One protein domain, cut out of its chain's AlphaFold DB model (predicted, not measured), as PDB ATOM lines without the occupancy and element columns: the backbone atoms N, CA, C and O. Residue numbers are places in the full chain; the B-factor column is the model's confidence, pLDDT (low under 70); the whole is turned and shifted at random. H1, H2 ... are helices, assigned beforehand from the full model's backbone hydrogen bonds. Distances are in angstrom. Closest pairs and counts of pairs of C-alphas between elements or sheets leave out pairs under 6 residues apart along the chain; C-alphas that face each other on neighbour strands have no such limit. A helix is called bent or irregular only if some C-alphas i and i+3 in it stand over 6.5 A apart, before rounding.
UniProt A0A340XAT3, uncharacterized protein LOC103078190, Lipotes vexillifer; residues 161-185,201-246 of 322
ATOM      1  N   GLN A 161     214.398  -0.135  66.577       46.34
ATOM      2  CA  GLN A 161     214.260  -1.434  67.245       46.34
ATOM      3  C   GLN A 161     213.613  -2.522  66.380       46.34
ATOM      4  O   GLN A 161     214.013  -3.683  66.465       46.34
ATOM      5  N   ALA A 162     212.614  -2.178  65.568       52.19
ATOM      6  CA  ALA A 162     211.971  -3.134  64.675       52.19
ATOM      7  C   ALA A 162     212.905  -3.496  63.510       52.19
ATOM      8  O   ALA A 162     213.056  -4.680  63.215       52.19
ATOM      9  N   LEU A 163     213.624  -2.521  62.942       53.47
ATOM     10  CA  LEU A 163     214.655  -2.763  61.923       53.47
ATOM     11  C   LEU A 163     215.757  -3.710  62.420       53.47
ATOM     12  O   LEU A 163     216.057  -4.701  61.756       53.47
ATOM     13  N   PHE A 164     216.285  -3.479  63.627       49.16
ATOM     14  CA  PHE A 164     217.314  -4.339  64.221       49.16
ATOM     15  C   PHE A 164     216.840  -5.794  64.409       49.16
ATOM     16  O   PHE A 164     217.572  -6.754  64.150       49.16
ATOM     17  N   ARG A 165     215.579  -5.987  64.821       58.62
ATOM     18  CA  ARG A 165     215.008  -7.326  65.051       58.62
ATOM     19  C   ARG A 165     214.652  -8.051  63.755       58.62
ATOM     20  O   ARG A 165     214.863  -9.258  63.671       58.62
ATOM     21  N   TYR A 166     214.188  -7.328  62.736       63.22
ATOM     22  CA  TYR A 166     213.995  -7.889  61.397       63.22
ATOM     23  C   TYR A 166     215.317  -8.347  60.786       63.22
ATOM     24  O   TYR A 166     215.380  -9.464  60.277       63.22
ATOM     25  N   GLN A 167     216.375  -7.544  60.919       67.56
ATOM     26  CA  GLN A 167     217.709  -7.894  60.438       67.56
ATOM     27  C   GLN A 167     218.245  -9.170  61.108       67.56
ATOM     28  O   GLN A 167     218.787 -10.048  60.439       67.56
ATOM     29  N   THR A 168     218.009  -9.324  62.414       68.62
ATOM     30  CA  THR A 168     218.393 -10.535  63.162       68.62
ATOM     31  C   THR A 168     217.647 -11.779  62.661       68.62
ATOM     32  O   THR A 168     218.245 -12.836  62.470       68.62
ATOM     33  N   LEU A 169     216.339 -11.666  62.399       71.88
ATOM     34  CA  LEU A 169     215.537 -12.784  61.891       71.88
ATOM     35  C   LEU A 169     215.876 -13.145  60.438       71.88
ATOM     36  O   LEU A 169     215.880 -14.328  60.091       71.88
ATOM     37  N   SER A 170     216.181 -12.158  59.589       69.94
ATOM     38  CA  SER A 170     216.636 -12.413  58.217       69.94
ATOM     39  C   SER A 170     218.004 -13.086  58.185       69.94
ATOM     40  O   SER A 170     218.195 -14.002  57.389       69.94
ATOM     41  N   GLU A 171     218.912 -12.698  59.082       70.38
ATOM     42  CA  GLU A 171     220.241 -13.300  59.206       70.38
ATOM     43  C   GLU A 171     220.146 -14.757  59.678       70.38
ATOM     44  O   GLU A 171     220.702 -15.651  59.045       70.38
ATOM     45  N   LEU A 172     219.339 -15.042  60.708       68.50
ATOM     46  CA  LEU A 172     219.100 -16.414  61.174       68.50
ATOM     47  C   LEU A 172     218.462 -17.295  60.092       68.50
ATOM     48  O   LEU A 172     218.848 -18.452  59.920       68.50
ATOM     49  N   ARG A 173     217.509 -16.753  59.322       75.81
ATOM     50  CA  ARG A 173     216.909 -17.458  58.181       75.81
ATOM     51  C   ARG A 173     217.934 -17.720  57.076       75.81
ATOM     52  O   ARG A 173     217.914 -18.800  56.485       75.81
ATOM     53  N   TRP A 174     218.801 -16.752  56.781       78.38
ATOM     54  CA  TRP A 174     219.855 -16.896  55.780       78.38
ATOM     55  C   TRP A 174     220.880 -17.949  56.207       78.38
ATOM     56  O   TRP A 174     221.135 -18.874  55.439       78.38
ATOM     57  N   GLN A 175     221.367 -17.899  57.449       73.00
ATOM     58  CA  GLN A 175     222.287 -18.894  58.012       73.00
ATOM     59  C   GLN A 175     221.687 -20.302  58.005       73.00
ATOM     60  O   GLN A 175     222.362 -21.255  57.621       73.00
ATOM     61  N   PHE A 176     220.400 -20.440  58.339       71.12
ATOM     62  CA  PHE A 176     219.686 -21.712  58.225       71.12
ATOM     63  C   PHE A 176     219.629 -22.209  56.772       71.12
ATOM     64  O   PHE A 176     219.953 -23.361  56.486       71.12
ATOM     65  N   GLY A 177     219.281 -21.329  55.829       80.06
ATOM     66  CA  GLY A 177     219.256 -21.655  54.402       80.06
ATOM     67  C   GLY A 177     220.632 -22.016  53.829       80.06
ATOM     68  O   GLY A 177     220.714 -22.870  52.947       80.06
ATOM     69  N   GLN A 178     221.708 -21.403  54.326       70.94
ATOM     70  CA  GLN A 178     223.084 -21.738  53.952       70.94
ATOM     71  C   GLN A 178     223.540 -23.058  54.575       70.94
ATOM     72  O   GLN A 178     224.137 -23.875  53.883       70.94
ATOM     73  N   GLY A 179     223.202 -23.318  55.842       78.06
ATOM     74  CA  GLY A 179     223.487 -24.593  56.505       78.06
ATOM     75  C   GLY A 179     222.856 -25.784  55.780       78.06
ATOM     76  O   GLY A 179     223.501 -26.818  55.613       78.06
ATOM     77  N   LEU A 180     221.634 -25.615  55.263       68.94
ATOM     78  CA  LEU A 180     220.975 -26.627  54.434       68.94
ATOM     79  C   LEU A 180     221.642 -26.797  53.057       68.94
ATOM     80  O   LEU A 180     221.839 -27.929  52.616       68.94
ATOM     81  N   ARG A 181     222.024 -25.701  52.384       69.19
ATOM     82  CA  ARG A 181     222.677 -25.751  51.059       69.19
ATOM     83  C   ARG A 181     224.085 -26.338  51.105       69.19
ATOM     84  O   ARG A 181     224.400 -27.197  50.291       69.19
ATOM     85  N   ASN A 182     224.894 -25.937  52.081       67.56
ATOM     86  CA  ASN A 182     226.266 -26.420  52.246       67.56
ATOM     87  C   ASN A 182     226.334 -27.910  52.606       67.56
ATOM     88  O   ASN A 182     227.381 -28.526  52.464       67.56
ATOM     89  N   ARG A 183     225.226 -28.504  53.066       53.78
ATOM     90  CA  ARG A 183     225.141 -29.936  53.367       53.78
ATOM     91  C   ARG A 183     224.696 -30.776  52.172       53.78
ATOM     92  O   ARG A 183     225.031 -31.953  52.120       53.78
ATOM     93  N   ALA A 184     224.009 -30.174  51.200       59.47
ATOM     94  CA  ALA A 184     223.688 -30.817  49.925       59.47
ATOM     95  C   ALA A 184     224.924 -30.986  49.015       59.47
ATOM     96  O   ALA A 184     224.867 -31.744  48.052       59.47
ATOM     97  N   SER A 185     226.032 -30.302  49.320       61.09
ATOM     98  CA  SER A 185     227.277 -30.329  48.544       61.09
ATOM     99  C   SER A 185     228.404 -31.174  49.155       61.09
ATOM    100  O   SER A 185     229.469 -31.268  48.546       61.09
ATOM    101  N   GLN A 201     222.677 -32.765  65.908       60.53
ATOM    102  CA  GLN A 201     223.049 -31.364  65.640       60.53
ATOM    103  C   GLN A 201     221.945 -30.543  64.954       60.53
ATOM    104  O   GLN A 201     221.854 -29.334  65.165       60.53
ATOM    105  N   ASP A 202     221.075 -31.186  64.169       58.97
ATOM    106  CA  ASP A 202     219.965 -30.499  63.491       58.97
ATOM    107  C   ASP A 202     218.825 -30.148  64.450       58.97
ATOM    108  O   ASP A 202     218.152 -29.133  64.264       58.97
ATOM    109  N   GLY A 203     218.644 -30.950  65.506       78.81
ATOM    110  CA  GLY A 203     217.691 -30.669  66.578       78.81
ATOM    111  C   GLY A 203     218.025 -29.377  67.321       78.81
ATOM    112  O   GLY A 203     217.134 -28.561  67.552       78.81
ATOM    113  N   ASP A 204     219.307 -29.141  67.606       80.44
ATOM    114  CA  ASP A 204     219.765 -27.980  68.376       80.44
ATOM    115  C   ASP A 204     219.591 -26.656  67.617       80.44
ATOM    116  O   ASP A 204     219.167 -25.655  68.199       80.44
ATOM    117  N   LEU A 205     219.872 -26.629  66.309       80.81
ATOM    118  CA  LEU A 205     219.670 -25.428  65.486       80.81
ATOM    119  C   LEU A 205     218.184 -25.108  65.303       80.81
ATOM    120  O   LEU A 205     217.789 -23.944  65.399       80.81
ATOM    121  N   TRP A 206     217.351 -26.131  65.101       79.75
ATOM    122  CA  TRP A 206     215.900 -25.961  65.022       79.75
ATOM    123  C   TRP A 206     215.303 -25.480  66.343       79.75
ATOM    124  O   TRP A 206     214.455 -24.586  66.344       79.75
ATOM    125  N   GLN A 207     215.761 -26.029  67.468       79.50
ATOM    126  CA  GLN A 207     215.338 -25.585  68.792       79.50
ATOM    127  C   GLN A 207     215.773 -24.146  69.067       79.50
ATOM    128  O   GLN A 207     214.952 -23.357  69.523       79.50
ATOM    129  N   ARG A 208     217.012 -23.763  68.734       84.25
ATOM    130  CA  ARG A 208     217.475 -22.372  68.878       84.25
ATOM    131  C   ARG A 208     216.662 -21.408  68.020       84.25
ATOM    132  O   ARG A 208     216.234 -20.377  68.525       84.25
ATOM    133  N   PHE A 209     216.394 -21.757  66.762       82.69
ATOM    134  CA  PHE A 209     215.560 -20.940  65.881       82.69
ATOM    135  C   PHE A 209     214.135 -20.781  66.427       82.69
ATOM    136  O   PHE A 209     213.629 -19.663  66.513       82.69
ATOM    137  N   LEU A 210     213.499 -21.877  66.854       83.75
ATOM    138  CA  LEU A 210     212.156 -21.834  67.440       83.75
ATOM    139  C   LEU A 210     212.118 -21.016  68.728       83.75
ATOM    140  O   LEU A 210     211.213 -20.202  68.897       83.75
ATOM    141  N   MET A 211     213.103 -21.192  69.608       82.62
ATOM    142  CA  MET A 211     213.206 -20.423  70.843       82.62
ATOM    143  C   MET A 211     213.371 -18.935  70.560       82.62
ATOM    144  O   MET A 211     212.752 -18.127  71.242       82.62
ATOM    145  N   GLU A 212     214.115 -18.563  69.521       82.94
ATOM    146  CA  GLU A 212     214.334 -17.158  69.193       82.94
ATOM    147  C   GLU A 212     213.124 -16.500  68.524       82.94
ATOM    148  O   GLU A 212     212.793 -15.351  68.826       82.94
ATOM    149  N   VAL A 213     212.374 -17.253  67.716       81.19
ATOM    150  CA  VAL A 213     211.065 -16.826  67.204       81.19
ATOM    151  C   VAL A 213     210.059 -16.664  68.348       81.19
ATOM    152  O   VAL A 213     209.365 -15.649  68.409       81.19
ATOM    153  N   VAL A 214     210.002 -17.613  69.288       82.81
ATOM    154  CA  VAL A 214     209.127 -17.541  70.472       82.81
ATOM    155  C   VAL A 214     209.536 -16.391  71.395       82.81
ATOM    156  O   VAL A 214     208.670 -15.693  71.910       82.81
ATOM    157  N   ARG A 215     210.836 -16.129  71.557       83.19
ATOM    158  CA  ARG A 215     211.366 -15.011  72.353       83.19
ATOM    159  C   ARG A 215     211.078 -13.654  71.711       83.19
ATOM    160  O   ARG A 215     210.842 -12.680  72.423       83.19
ATOM    161  N   ALA A 216     211.063 -13.579  70.381       77.56
ATOM    162  CA  ALA A 216     210.713 -12.371  69.635       77.56
ATOM    163  C   ALA A 216     209.193 -12.150  69.512       77.56
ATOM    164  O   ALA A 216     208.754 -11.005  69.366       77.56
ATOM    165  N   ALA A 217     208.385 -13.213  69.609       73.25
ATOM    166  CA  ALA A 217     206.937 -13.167  69.415       73.25
ATOM    167  C   ALA A 217     206.205 -12.148  70.310       73.25
ATOM    168  O   ALA A 217     205.399 -11.406  69.758       73.25
ATOM    169  N   PRO A 218     206.483 -11.995  71.622       75.00
ATOM    170  CA  PRO A 218     205.805 -11.000  72.454       75.00
ATOM    171  C   PRO A 218     205.950  -9.581  71.907       75.00
ATOM    172  O   PRO A 218     204.981  -8.837  71.859       75.00
ATOM    173  N   ALA A 219     207.130  -9.220  71.402       71.19
ATOM    174  CA  ALA A 219     207.364  -7.892  70.847       71.19
ATOM    175  C   ALA A 219     206.702  -7.678  69.479       71.19
ATOM    176  O   ALA A 219     206.309  -6.560  69.156       71.19
ATOM    177  N   ILE A 220     206.551  -8.746  68.694       62.94
ATOM    178  CA  ILE A 220     205.818  -8.728  67.422       62.94
ATOM    179  C   ILE A 220     204.304  -8.643  67.687       62.94
ATOM    180  O   ILE A 220     203.583  -7.938  66.986       62.94
ATOM    181  N   LEU A 221     203.822  -9.308  68.740       60.59
ATOM    182  CA  LEU A 221     202.420  -9.306  69.163       60.59
ATOM    183  C   LEU A 221     202.007  -7.988  69.846       60.59
ATOM    184  O   LEU A 221     200.834  -7.616  69.785       60.59
ATOM    185  N   CYS A 222     202.955  -7.239  70.419       65.50
ATOM    186  CA  CYS A 222     202.710  -5.908  70.988       65.50
ATOM    187  C   CYS A 222     202.327  -4.843  69.945       65.50
ATOM    188  O   CYS A 222     201.761  -3.818  70.317       65.50
ATOM    189  N   LEU A 223     202.598  -5.058  68.650       59.66
ATOM    190  CA  LEU A 223     202.329  -4.055  67.608       59.66
ATOM    191  C   LEU A 223     200.855  -3.955  67.189       59.66
ATOM    192  O   LEU A 223     200.489  -2.960  66.571       59.66
ATOM    193  N   ARG A 224     200.002  -4.928  67.541       61.44
ATOM    194  CA  ARG A 224     198.528  -4.829  67.556       61.44
ATOM    195  C   ARG A 224     197.954  -6.198  67.939       61.44
ATOM    196  O   ARG A 224     198.099  -7.138  67.152       61.44
ATOM    197  N   PRO A 225     197.229  -6.325  69.065       60.47
ATOM    198  CA  PRO A 225     196.729  -7.619  69.531       60.47
ATOM    199  C   PRO A 225     195.798  -8.302  68.519       60.47
ATOM    200  O   PRO A 225     195.750  -9.521  68.469       60.47
ATOM    201  N   VAL A 226     195.117  -7.548  67.652       67.06
ATOM    202  CA  VAL A 226     194.168  -8.102  66.669       67.06
ATOM    203  C   VAL A 226     194.862  -8.765  65.467       67.06
ATOM    204  O   VAL A 226     194.336  -9.724  64.910       67.06
ATOM    205  N   LEU A 227     196.062  -8.315  65.073       60.50
ATOM    206  CA  LEU A 227     196.754  -8.860  63.893       60.50
ATOM    207  C   LEU A 227     197.547 -10.139  64.213       60.50
ATOM    208  O   LEU A 227     197.693 -11.022  63.365       60.50
ATOM    209  N   GLY A 228     198.027 -10.258  65.453       75.81
ATOM    210  CA  GLY A 228     198.868 -11.367  65.899       75.81
ATOM    211  C   GLY A 228     198.194 -12.738  65.819       75.81
ATOM    212  O   GLY A 228     198.821 -13.706  65.390       75.81
ATOM    213  N   TYR A 229     196.902 -12.822  66.156       77.19
ATOM    214  CA  TYR A 229     196.183 -14.102  66.216       77.19
ATOM    215  C   TYR A 229     195.916 -14.733  64.846       77.19
ATOM    216  O   TYR A 229     195.858 -15.957  64.747       77.19
ATOM    217  N   HIS A 230     195.804 -13.935  63.782       80.81
ATOM    218  CA  HIS A 230     195.588 -14.454  62.426       80.81
ATOM    219  C   HIS A 230     196.899 -14.683  61.664       80.81
ATOM    220  O   HIS A 230     196.988 -15.575  60.811       80.81
ATOM    221  N   PHE A 231     197.941 -13.916  61.996       83.56
ATOM    222  CA  PHE A 231     199.231 -14.003  61.323       83.56
ATOM    223  C   PHE A 231     200.077 -15.187  61.807       83.56
ATOM    224  O   PHE A 231     200.642 -15.907  60.982       83.56
ATOM    225  N   LEU A 232     200.134 -15.441  63.120       86.00
ATOM    226  CA  LEU A 232     201.010 -16.478  63.681       86.00
ATOM    227  C   LEU A 232     200.703 -17.893  63.149       86.00
ATOM    228  O   LEU A 232     201.635 -18.575  62.720       86.00
ATOM    229  N   PRO A 233     199.432 -18.347  63.106       86.75
ATOM    230  CA  PRO A 233     199.106 -19.674  62.585       86.75
ATOM    231  C   PRO A 233     199.459 -19.819  61.102       86.75
ATOM    232  O   PRO A 233     199.944 -20.868  60.678       86.75
ATOM    233  N   SER A 234     199.260 -18.755  60.323       86.75
ATOM    234  CA  SER A 234     199.567 -18.716  58.891       86.75
ATOM    235  C   SER A 234     201.077 -18.757  58.636       86.75
ATOM    236  O   SER A 234     201.538 -19.518  57.784       86.75
ATOM    237  N   LEU A 235     201.857 -18.009  59.425       87.19
ATOM    238  CA  LEU A 235     203.319 -18.012  59.378       87.19
ATOM    239  C   LEU A 235     203.885 -19.389  59.734       87.19
ATOM    240  O   LEU A 235     204.694 -19.934  58.984       87.19
ATOM    241  N   LEU A 236     203.433 -19.975  60.845       87.19
ATOM    242  CA  LEU A 236     203.868 -21.306  61.267       87.19
ATOM    243  C   LEU A 236     203.519 -22.349  60.206       87.19
ATOM    244  O   LEU A 236     204.378 -23.133  59.809       87.19
ATOM    245  N   ARG A 237     202.289 -22.326  59.680       86.56
ATOM    246  CA  ARG A 237     201.859 -23.246  58.618       86.56
ATOM    247  C   ARG A 237     202.717 -23.105  57.361       86.56
ATOM    248  O   ARG A 237     203.093 -24.119  56.782       86.56
ATOM    249  N   SER A 238     203.064 -21.880  56.972       88.69
ATOM    250  CA  SER A 238     203.968 -21.612  55.849       88.69
ATOM    251  C   SER A 238     205.370 -22.184  56.088       88.69
ATOM    252  O   SER A 238     205.878 -22.928  55.250       88.69
ATOM    253  N   LEU A 239     205.959 -21.942  57.267       87.38
ATOM    254  CA  LEU A 239     207.275 -22.475  57.639       87.38
ATOM    255  C   LEU A 239     207.295 -24.009  57.659       87.38
ATOM    256  O   LEU A 239     208.201 -24.620  57.093       87.38
ATOM    257  N   PHE A 240     206.282 -24.644  58.253       87.00
ATOM    258  CA  PHE A 240     206.178 -26.105  58.284       87.00
ATOM    259  C   PHE A 240     205.978 -26.704  56.892       87.00
ATOM    260  O   PHE A 240     206.545 -27.755  56.592       87.00
ATOM    261  N   ASN A 241     205.209 -26.042  56.028       84.50
ATOM    262  CA  ASN A 241     205.047 -26.477  54.645       84.50
ATOM    263  C   ASN A 241     206.358 -26.336  53.859       84.50
ATOM    264  O   ASN A 241     206.727 -27.269  53.150       84.50
ATOM    265  N   GLY A 242     207.095 -25.237  54.044       85.38
ATOM    266  CA  GLY A 242     208.416 -25.044  53.448       85.38
ATOM    267  C   GLY A 242     209.421 -26.105  53.905       85.38
ATOM    268  O   GLY A 242     210.104 -26.699  53.079       85.38
ATOM    269  N   ALA A 243     209.449 -26.430  55.200       80.56
ATOM    270  CA  ALA A 243     210.308 -27.488  55.734       80.56
ATOM    271  C   ALA A 243     209.941 -28.881  55.186       80.56
ATOM    272  O   ALA A 243     210.824 -29.687  54.903       80.56
ATOM    273  N   ARG A 244     208.643 -29.164  54.998       77.25
ATOM    274  CA  ARG A 244     208.178 -30.418  54.382       77.25
ATOM    275  C   ARG A 244     208.563 -30.520  52.910       77.25
ATOM    276  O   ARG A 244     208.943 -31.599  52.479       77.25
ATOM    277  N   GLN A 245     208.470 -29.421  52.165       77.50
ATOM    278  CA  GLN A 245     208.841 -29.368  50.747       77.50
ATOM    279  C   GLN A 245     210.357 -29.391  50.532       77.50
ATOM    280  O   GLN A 245     210.821 -29.930  49.536       77.50
ATOM    281  N   ALA A 246     211.131 -28.848  51.475       71.62
ATOM    282  CA  ALA A 246     212.590 -28.881  51.439       71.62
ATOM    283  C   ALA A 246     213.174 -30.256  51.787       71.62
ATOM    284  O   ALA A 246     214.379 -30.450  51.637       71.62
TER     285      ALA A 246
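Overview. This is residues 161 to 185 and 201 to 246 of the 322 residues of the protein "uncharacterized protein LOC103078190" of Lipotes vexillifer (UniProt A0A340XAT3). Three long helices run loosely alongside one another, H2 going the opposite way to H1 and H3, with their centres in an open triangle and few contacts between them. H1 is near H2, while H3 folds back from the end of H2 and meets it only at that turn; residues 233 to 245 of H3 stand free. The 71 printed residues hold three named helices, in the order H1, H2, H3, and no named strand, and the class is all helix. The whole is only just loose, close to compact, with a radius of gyration of the C-alphas of 13.5 A, and it is elongated, spanning 43 by 25 by 18 A.

Along the chain. H1, residues 161 to 184, begins at C-alpha 161 (214.260, -1.434, 67.245) and is 35.4 A long. H2, residues 201 to 221, begins at C-alpha 201 (223.049, -31.364, 65.640) and is 30.4 A long. It has a kink of 27 degrees near residue 215 and is irregular, but only just: C-alphas 215 and 218 are 6.9 A apart. H3, residues 225 to 245, is 31.2 A long, has a kink of 27 degrees near residue 232 and ends at C-alpha 245 (208.841, -29.368, 50.747).

Arrangement. H1 and H2 are close but not clearly touching, their closest C-alphas, those of Leu 172 and Phe 209, being 7.4 A apart. They run opposite ways at a shallow tilt of 20 degrees. H2 and H3 only just touch, only at the corner by their tight link, with 3 pairs of C-alphas within 8 A; the closest are those of Leu 221 and Gly 228, 5.2 A apart. They run opposite ways at a shallow tilt of 19 degrees. H1 and H3 are apart. O i to N i+4 pairs are within hydrogen-bond range in 19 of 20 cases in H1, 14 of 17 in H2 and 13 of 17 in H3.

Size, cuts and confidence. The C-alphas farthest apart, those of Ser 185 and Val 226, are 43.8 A apart. Residues 186 to 200 are not printed, and C-alphas 185 and 201 are 17.6 A apart across the cut. Mean pLDDT of the printed part is 73.3; 26 residues are under 70, among them 161 to 168, 180 to 185 and 220 to 227.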